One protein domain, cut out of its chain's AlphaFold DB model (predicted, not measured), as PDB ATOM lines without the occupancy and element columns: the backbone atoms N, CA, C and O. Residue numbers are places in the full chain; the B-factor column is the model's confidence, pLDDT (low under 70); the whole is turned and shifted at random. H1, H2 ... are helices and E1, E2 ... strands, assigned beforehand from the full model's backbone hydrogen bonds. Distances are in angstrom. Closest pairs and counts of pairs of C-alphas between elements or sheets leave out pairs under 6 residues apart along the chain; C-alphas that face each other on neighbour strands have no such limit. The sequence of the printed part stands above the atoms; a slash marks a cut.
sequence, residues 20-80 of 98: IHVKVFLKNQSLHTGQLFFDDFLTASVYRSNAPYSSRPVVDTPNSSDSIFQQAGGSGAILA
ATOM      1  N   ILE A  20      -0.750 -36.176 -30.501       98.00
ATOM      2  CA  ILE A  20      -1.053 -34.781 -30.174       98.00
ATOM      3  C   ILE A  20      -0.246 -33.886 -31.115       98.00
ATOM      4  O   ILE A  20       0.963 -34.052 -31.254       98.00
ATOM      5  N   HIS A  21      -0.890 -32.911 -31.753       97.69
ATOM      6  CA  HIS A  21      -0.181 -31.902 -32.542       97.69
ATOM      7  C   HIS A  21       0.538 -30.898 -31.640       97.69
ATOM      8  O   HIS A  21      -0.020 -30.437 -30.647       97.69
ATOM      9  N   VAL A  22       1.746 -30.497 -32.033       96.94
ATOM     10  CA  VAL A  22       2.521 -29.472 -31.331       96.94
ATOM     11  C   VAL A  22       3.051 -28.431 -32.313       96.94
ATOM     12  O   VAL A  22       3.461 -28.755 -33.430       96.94
ATOM     13  N   LYS A  23       3.047 -27.164 -31.894       96.94
ATOM     14  CA  LYS A  23       3.752 -26.074 -32.573       96.94
ATOM     15  C   LYS A  23       4.569 -25.278 -31.566       96.94
ATOM     16  O   LYS A  23       4.062 -24.951 -30.496       96.94
ATOM     17  N   VAL A  24       5.806 -24.954 -31.925       96.50
ATOM     18  CA  VAL A  24       6.698 -24.109 -31.123       96.50
ATOM     19  C   VAL A  24       6.887 -22.782 -31.827       96.50
ATOM     20  O   VAL A  24       7.236 -22.742 -33.007       96.50
ATOM     21  N   PHE A  25       6.687 -21.709 -31.073       96.94
ATOM     22  CA  PHE A  25       6.888 -20.347 -31.533       96.94
ATOM     23  C   PHE A  25       7.977 -19.678 -30.702       96.94
ATOM     24  O   PHE A  25       8.006 -19.825 -29.480       96.94
ATOM     25  N   LEU A  26       8.838 -18.911 -31.365       95.62
ATOM     26  CA  LEU A  26       9.708 -17.938 -30.720       95.62
ATOM     27  C   LEU A  26       9.360 -16.567 -31.288       95.62
ATOM     28  O   LEU A  26       9.431 -16.349 -32.500       95.62
ATOM     29  N   LYS A  27       8.942 -15.646 -30.412       92.19
ATOM     30  CA  LYS A  27       8.259 -14.407 -30.822       92.19
ATOM     31  C   LYS A  27       7.052 -14.764 -31.707       92.19
ATOM     32  O   LYS A  27       6.245 -15.602 -31.320       92.19
ATOM     33  N   ASN A  28       6.958 -14.182 -32.902       93.25
ATOM     34  CA  ASN A  28       5.855 -14.407 -33.839       93.25
ATOM     35  C   ASN A  28       6.215 -15.396 -34.965       93.25
ATOM     36  O   ASN A  28       5.485 -15.491 -35.949       93.25
ATOM     37  N   GLN A  29       7.331 -16.124 -34.844       94.62
ATOM     38  CA  GLN A  29       7.774 -17.098 -35.838       94.62
ATOM     39  C   GLN A  29       7.540 -18.525 -35.339       94.62
ATOM     40  O   GLN A  29       7.970 -18.893 -34.247       94.62
ATOM     41  N   SER A  30       6.881 -19.341 -36.165       96.31
ATOM     42  CA  SER A  30       6.787 -20.786 -35.949       96.31
ATOM     43  C   SER A  30       8.138 -21.423 -36.265       96.31
ATOM     44  O   SER A  30       8.543 -21.439 -37.425       96.31
ATOM     45  N   LEU A  31       8.811 -21.967 -35.252       96.56
ATOM     46  CA  LEU A  31      10.092 -22.667 -35.405       96.56
ATOM     47  C   LEU A  31       9.916 -24.165 -35.653       96.56
ATOM     48  O   LEU A  31      10.737 -24.788 -36.317       96.56
ATOM     49  N   HIS A  32       8.844 -24.758 -35.124       96.06
ATOM     50  CA  HIS A  32       8.596 -26.188 -35.261       96.06
ATOM     51  C   HIS A  32       7.101 -26.480 -35.340       96.06
ATOM     52  O   HIS A  32       6.302 -25.897 -34.609       96.06
ATOM     53  N   THR A  33       6.723 -27.403 -36.220       96.56
ATOM     54  CA  THR A  33       5.406 -28.046 -36.240       96.56
ATOM     55  C   THR A  33       5.645 -29.545 -36.261       96.56
ATOM     56  O   THR A  33       6.343 -30.037 -37.143       96.56
ATOM     57  N   GLY A  34       5.064 -30.253 -35.301       96.19
ATOM     58  CA  GLY A  34       5.311 -31.673 -35.102       96.19
ATOM     59  C   GLY A  34       4.115 -32.399 -34.511       96.19
ATOM     60  O   GLY A  34       3.020 -31.844 -34.350       96.19
ATOM     61  N   GLN A  35       4.333 -33.674 -34.209       98.12
ATOM     62  CA  GLN A  35       3.344 -34.558 -33.608       98.12
ATOM     63  C   GLN A  35       4.018 -35.397 -32.532       98.12
ATOM     64  O   GLN A  35       5.114 -35.909 -32.735       98.12
ATOM     65  N   LEU A  36       3.356 -35.500 -31.389       98.44
ATOM     66  CA  LEU A  36       3.782 -36.278 -30.236       98.44
ATOM     67  C   LEU A  36       2.971 -37.565 -30.216       98.44
ATOM     68  O   LEU A  36       1.749 -37.511 -30.342       98.44
ATOM     69  N   PHE A  37       3.636 -38.699 -30.049       98.56
ATOM     70  CA  PHE A  37       3.019 -40.021 -30.091       98.56
ATOM     71  C   PHE A  37       3.046 -40.684 -28.715       98.56
ATOM     72  O   PHE A  37       3.752 -40.254 -27.799       98.56
ATOM     73  N   PHE A  38       2.267 -41.750 -28.574       98.44
ATOM     74  CA  PHE A  38       2.225 -42.582 -27.376       98.44
ATOM     75  C   PHE A  38       2.753 -43.973 -27.683       98.44
ATOM     76  O   PHE A  38       2.685 -44.432 -28.820       98.44
ATOM     77  N   ASP A  39       3.240 -44.666 -26.660       98.12
ATOM     78  CA  ASP A  39       3.554 -46.085 -26.775       98.12
ATOM     79  C   ASP A  39       2.297 -46.910 -27.140       98.12
ATOM     80  O   ASP A  39       1.194 -46.667 -26.628       98.12
ATOM     81  N   ASP A  40       2.460 -47.890 -28.035       97.88
ATOM     82  CA  ASP A  40       1.352 -48.700 -28.554       97.88
ATOM     83  C   ASP A  40       0.733 -49.590 -27.460       97.88
ATOM     84  O   ASP A  40      -0.489 -49.778 -27.441       97.88
ATOM     85  N   PHE A  41       1.524 -50.097 -26.502       96.81
ATOM     86  CA  PHE A  41       0.989 -50.895 -25.393       96.81
ATOM     87  C   PHE A  41       0.141 -50.043 -24.457       96.81
ATOM     88  O   PHE A  41      -0.954 -50.464 -24.066       96.81
ATOM     89  N   LEU A  42       0.607 -48.835 -24.129       97.12
ATOM     90  CA  LEU A  42      -0.178 -47.898 -23.330       97.12
ATOM     91  C   LEU A  42      -1.491 -47.540 -24.037       97.12
ATOM     92  O   LEU A  42      -2.560 -47.608 -23.427       97.12
ATOM     93  N   THR A  43      -1.422 -47.210 -25.328       96.69
ATOM     94  CA  THR A  43      -2.596 -46.851 -26.133       96.69
ATOM     95  C   THR A  43      -3.608 -47.996 -26.171       96.69
ATOM     96  O   THR A  43      -4.793 -47.791 -25.897       96.69
ATOM     97  N   ALA A  44      -3.146 -49.225 -26.414       96.19
ATOM     98  CA  ALA A  44      -3.993 -50.412 -26.392       96.19
ATOM     99  C   ALA A  44      -4.620 -50.659 -25.009       96.19
ATOM    100  O   ALA A  44      -5.787 -51.041 -24.924       96.19
ATOM    101  N   SER A  45      -3.887 -50.424 -23.915       95.94
ATOM    102  CA  SER A  45      -4.434 -50.543 -22.558       95.94
ATOM    103  C   SER A  45      -5.566 -49.544 -22.308       95.94
ATOM    104  O   SER A  45      -6.603 -49.928 -21.771       95.94
ATOM    105  N   VAL A  46      -5.392 -48.281 -22.709       95.06
ATOM    106  CA  VAL A  46      -6.423 -47.243 -22.549       95.06
ATOM    107  C   VAL A  46      -7.657 -47.577 -23.388       95.06
ATOM    108  O   VAL A  46      -8.775 -47.514 -22.878       95.06
ATOM    109  N   TYR A  47      -7.462 -48.005 -24.640       95.12
ATOM    110  CA  TYR A  47      -8.559 -48.424 -25.515       95.12
ATOM    111  C   TYR A  47      -9.352 -49.589 -24.929       95.12
ATOM    112  O   TYR A  47     -10.562 -49.613 -25.077       95.12
ATOM    113  N   ARG A  48      -8.722 -50.541 -24.235       96.25
ATOM    114  CA  ARG A  48      -9.438 -51.685 -23.646       96.25
ATOM    115  C   ARG A  48     -10.191 -51.340 -22.363       96.25
ATOM    116  O   ARG A  48     -11.258 -51.900 -22.129       96.25
ATOM    117  N   SER A  49      -9.639 -50.469 -21.522       94.50
ATOM    118  CA  SER A  49     -10.070 -50.366 -20.121       94.50
ATOM    119  C   SER A  49     -10.790 -49.070 -19.758       94.50
ATOM    120  O   SER A  49     -11.441 -49.023 -18.717       94.50
ATOM    121  N   ASN A  50     -10.702 -48.019 -20.576       93.50
ATOM    122  CA  ASN A  50     -11.163 -46.689 -20.182       93.50
ATOM    123  C   ASN A  50     -12.285 -46.184 -21.088       93.50
ATOM    124  O   ASN A  50     -12.103 -46.043 -22.295       93.50
ATOM    125  N   ALA A  51     -13.430 -45.828 -20.502       92.31
ATOM    126  CA  ALA A  51     -14.446 -45.068 -21.220       92.31
ATOM    127  C   ALA A  51     -13.903 -43.667 -21.600       92.31
ATOM    128  O   ALA A  51     -13.146 -43.084 -20.823       92.31
ATOM    129  N   PRO A  52     -14.275 -43.114 -22.771       92.19
ATOM    130  CA  PRO A  52     -15.171 -43.700 -23.773       92.19
ATOM    131  C   PRO A  52     -14.481 -44.672 -24.749       92.19
ATOM    132  O   PRO A  52     -15.164 -45.311 -25.551       92.19
ATOM    133  N   TYR A  53     -13.152 -44.798 -24.703       92.25
ATOM    134  CA  TYR A  53     -12.359 -45.588 -25.653       92.25
ATOM    135  C   TYR A  53     -12.658 -47.093 -25.604       92.25
ATOM    136  O   TYR A  53     -12.623 -47.741 -26.643       92.25
ATOM    137  N   SER A  54     -13.071 -47.623 -24.448       94.00
ATOM    138  CA  SER A  54     -13.508 -49.017 -24.259       94.00
ATOM    139  C   SER A  54     -14.700 -49.439 -25.119       94.00
ATOM    140  O   SER A  54     -14.891 -50.631 -25.341       94.00
ATOM    141  N   SER A  55     -15.449 -48.490 -25.695       91.25
ATOM    142  CA  SER A  55     -16.440 -48.778 -26.746       91.25
ATOM    143  C   SER A  55     -15.816 -49.283 -28.059       91.25
ATOM    144  O   SER A  55     -16.510 -49.867 -28.894       91.25
ATOM    145  N   ARG A  56     -14.503 -49.093 -28.239       88.38
ATOM    146  CA  ARG A  56     -13.701 -49.556 -29.371       88.38
ATOM    147  C   ARG A  56     -12.364 -50.107 -28.849       88.38
ATOM    148  O   ARG A  56     -11.341 -49.449 -28.984       88.38
ATOM    149  N   PRO A  57     -12.326 -51.333 -28.310       88.31
ATOM    150  CA  PRO A  57     -11.159 -51.854 -27.589       88.31
ATOM    151  C   PRO A  57      -9.929 -52.159 -28.463       88.31
ATOM    152  O   PRO A  57      -8.881 -52.539 -27.940       88.31
ATOM    153  N   VAL A  58     -10.047 -52.013 -29.787       90.06
ATOM    154  CA  VAL A  58      -8.975 -52.259 -30.755       90.06
ATOM    155  C   VAL A  58      -8.577 -50.940 -31.412       90.06
ATOM    156  O   VAL A  58      -9.400 -50.282 -32.058       90.06
ATOM    157  N   VAL A  59      -7.310 -50.563 -31.231       88.62
ATOM    158  CA  VAL A  59      -6.683 -49.416 -31.901       88.62
ATOM    159  C   VAL A  59      -6.605 -49.700 -33.402       88.62
ATOM    160  O   VAL A  59      -6.327 -50.824 -33.807       88.62
ATOM    161  N   ASP A  60      -6.879 -48.686 -34.224       91.12
ATOM    162  CA  ASP A  60      -6.936 -48.824 -35.686       91.12
ATOM    163  C   ASP A  60      -5.560 -48.972 -36.332       91.12
ATOM    164  O   ASP A  60      -5.345 -49.812 -37.198       91.12
ATOM    165  N   THR A  61      -4.641 -48.094 -35.933       94.62
ATOM    166  CA  THR A  61      -3.363 -47.880 -36.601       94.62
ATOM    167  C   THR A  61      -2.280 -47.823 -35.528       94.62
ATOM    168  O   THR A  61      -2.304 -46.894 -34.719       94.62
ATOM    169  N   PRO A  62      -1.369 -48.809 -35.465       96.12
ATOM    170  CA  PRO A  62      -0.200 -48.736 -34.591       96.12
ATOM    171  C   PRO A  62       0.812 -47.718 -35.129       96.12
ATOM    172  O   PRO A  62       0.796 -47.393 -36.322       96.12
ATOM    173  N   ASN A  63       1.742 -47.268 -34.283       98.00
ATOM    174  CA  ASN A  63       2.784 -46.310 -34.673       98.00
ATOM    175  C   ASN A  63       3.578 -46.763 -35.909       98.00
ATOM    176  O   ASN A  63       3.858 -45.966 -36.801       98.00
ATOM    177  N   SER A  64       3.901 -48.057 -36.006       96.88
ATOM    178  CA  SER A  64       4.664 -48.620 -37.131       96.88
ATOM    179  C   SER A  64       3.955 -48.519 -38.485       96.88
ATOM    180  O   SER A  64       4.607 -48.631 -39.520       96.88
ATOM    181  N   SER A  65       2.632 -48.345 -38.489       96.75
ATOM    182  CA  SER A  65       1.812 -48.253 -39.701       96.75
ATOM    183  C   SER A  65       1.420 -46.815 -40.056       96.75
ATOM    184  O   SER A  65       0.764 -46.611 -41.074       96.75
ATOM    185  N   ASP A  66       1.818 -45.821 -39.256       97.44
ATOM    186  CA  ASP A  66       1.612 -44.400 -39.548       97.44
ATOM    187  C   ASP A  66       2.891 -43.797 -40.151       97.44
ATOM    188  O   ASP A  66       3.924 -43.683 -39.491       97.44
ATOM    189  N   SER A  67       2.846 -43.373 -41.415       96.88
ATOM    190  CA  SER A  67       4.009 -42.766 -42.076       96.88
ATOM    191  C   SER A  67       4.431 -41.436 -41.442       96.88
ATOM    192  O   SER A  67       5.603 -41.062 -41.514       96.88
ATOM    193  N   ILE A  68       3.510 -40.739 -40.772       97.75
ATOM    194  CA  ILE A  68       3.790 -39.472 -40.101       97.75
ATOM    195  C   ILE A  68       4.535 -39.690 -38.782       97.75
ATOM    196  O   ILE A  68       5.308 -38.823 -38.383       97.75
ATOM    197  N   PHE A  69       4.382 -40.852 -38.137       98.06
ATOM    198  CA  PHE A  69       5.196 -41.219 -36.975       98.06
ATOM    199  C   PHE A  69       6.687 -41.215 -37.327       98.06
ATOM    200  O   PHE A  69       7.493 -40.607 -36.627       98.06
ATOM    201  N   GLN A  70       7.046 -41.803 -38.471       96.69
ATOM    202  CA  GLN A  70       8.432 -41.797 -38.948       96.69
ATOM    203  C   GLN A  70       8.907 -40.382 -39.298       96.69
ATOM    204  O   GLN A  70      10.000 -39.983 -38.901       96.69
ATOM    205  N   GLN A  71       8.069 -39.588 -39.972       96.38
ATOM    206  CA  GLN A  71       8.393 -38.194 -40.306       96.38
ATOM    207  C   GLN A  71       8.571 -37.307 -39.066       96.38
ATOM    208  O   GLN A  71       9.354 -36.363 -39.098       96.38
ATOM    209  N   ALA A  72       7.877 -37.613 -37.969       95.62
ATOM    210  CA  ALA A  72       7.989 -36.890 -36.707       95.62
ATOM    211  C   ALA A  72       9.255 -37.237 -35.898       95.62
ATOM    212  O   ALA A  72       9.473 -36.639 -34.848       95.62
ATOM    213  N   GLY A  73      10.092 -38.171 -36.365       95.38
ATOM    214  CA  GLY A  73      11.291 -38.630 -35.655       95.38
ATOM    215  C   GLY A  73      11.147 -40.008 -35.000       95.38
ATOM    216  O   GLY A  73      11.995 -40.396 -34.194       95.38
ATOM    217  N   GLY A  74      10.088 -40.756 -35.330       97.12
ATOM    218  CA  GLY A  74       9.876 -42.125 -34.871       97.12
ATOM    219  C   GLY A  74       9.830 -42.218 -33.347       97.12
ATOM    220  O   GLY A  74       9.111 -41.472 -32.683       97.12
ATOM    221  N   SER A  75      10.625 -43.121 -32.770       97.00
ATOM    222  CA  SER A  75      10.698 -43.302 -31.313       97.00
ATOM    223  C   SER A  75      11.081 -42.025 -30.558       97.00
ATOM    224  O   SER A  75      10.665 -41.861 -29.414       97.00
ATOM    225  N   GLY A  76      11.799 -41.094 -31.196       97.38
ATOM    226  CA  GLY A  76      12.129 -39.788 -30.623       97.38
ATOM    227  C   GLY A  76      10.923 -38.864 -30.423       97.38
ATOM    228  O   GLY A  76      11.040 -37.882 -29.699       97.38
ATOM    229  N   ALA A  77       9.772 -39.179 -31.023       97.44
ATOM    230  CA  ALA A  77       8.518 -38.443 -30.872       97.44
ATOM    231  C   ALA A  77       7.564 -39.062 -29.832       97.44
ATOM    232  O   ALA A  77       6.472 -38.531 -29.614       97.44
ATOM    233  N   ILE A  78       7.936 -40.187 -29.204       98.56
ATOM    234  CA  ILE A  78       7.111 -40.850 -28.188       98.56
ATOM    235  C   ILE A  78       7.268 -40.135 -26.842       98.56
ATOM    236  O   ILE A  78       8.375 -39.952 -26.337       98.56
ATOM    237  N   LEU A  79       6.143 -39.769 -26.228       98.69
ATOM    238  CA  LEU A  79       6.106 -39.227 -24.871       98.69
ATOM    239  C   LEU A  79       6.553 -40.285 -23.852       98.69
ATOM    240  O   LEU A  79       6.043 -41.406 -23.835       98.69
ATOM    241  N   ALA A  80       7.435 -39.907 -22.925       98.31
ATOM    242  CA  ALA A  80       7.694 -40.708 -21.737       98.31
ATOM    243  C   ALA A  80       6.514 -40.554 -20.767       98.31
ATOM    244  O   ALA A  80       6.260 -39.462 -20.256       98.31
TER     245      ALA A  80
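AT A GLANCE: This is residues 20 to 80 of the 98 residues of an uncharacterized protein of Actinobacteria bacterium (UniProt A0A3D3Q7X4). A long two-stranded hairpin, E1 and E2, makes one end of an elongated shape and H1 the other; after H1 a long link folds back to two short helices, H2 and H3, near the last residues of E2. The printed part has 61 residues, in the order E1, E2, H1, H2, H3; the sheet E1 - E2 is antiparallel and the class mixed, helices and strands. It is loose, with a radius of gyration of the C-alphas of 14.1 A, spanning 42 by 22 by 19 A.

HOW THE PARTS SIT: E1, residues 20 to 26, and E2, residues 29 to 37, form an antiparallel hairpin at 157 degrees; N 22 and O 34 are within hydrogen-bond range, 3.0 A. H3, residues 74 to 77, comes closest to E2 at the C-alphas of Leu 36 and Ala 77, 5.2 A. H2, residues 67 to 71, is close to but not clearly touching H3, closest at the C-alphas of Phe 69 and Ala 77, 7.5 A. H1, residues 40 to 49, is apart from H2 and H3. In H1 and H2 every O i to N i+4 pair is within hydrogen-bond range; H3 is too short for one.

IN THESE COORDINATES: E1, 20.0 A long, begins at C-alpha 20 (-1.053, -34.781, -30.174). E2 measures 24.1 A, H1 14.3 A, H2 6.6 A and H3 5.6 A, ending at C-alpha 77 (8.518, -38.443, -30.872).

THE WHOLE: The C-alphas farthest apart, of Lys 27 and Ser 55, are 42.5 A apart. The link H1 to H2 is long, 17 residues. The printed part has no cut, and no printed residue is under 70 in pLDDT.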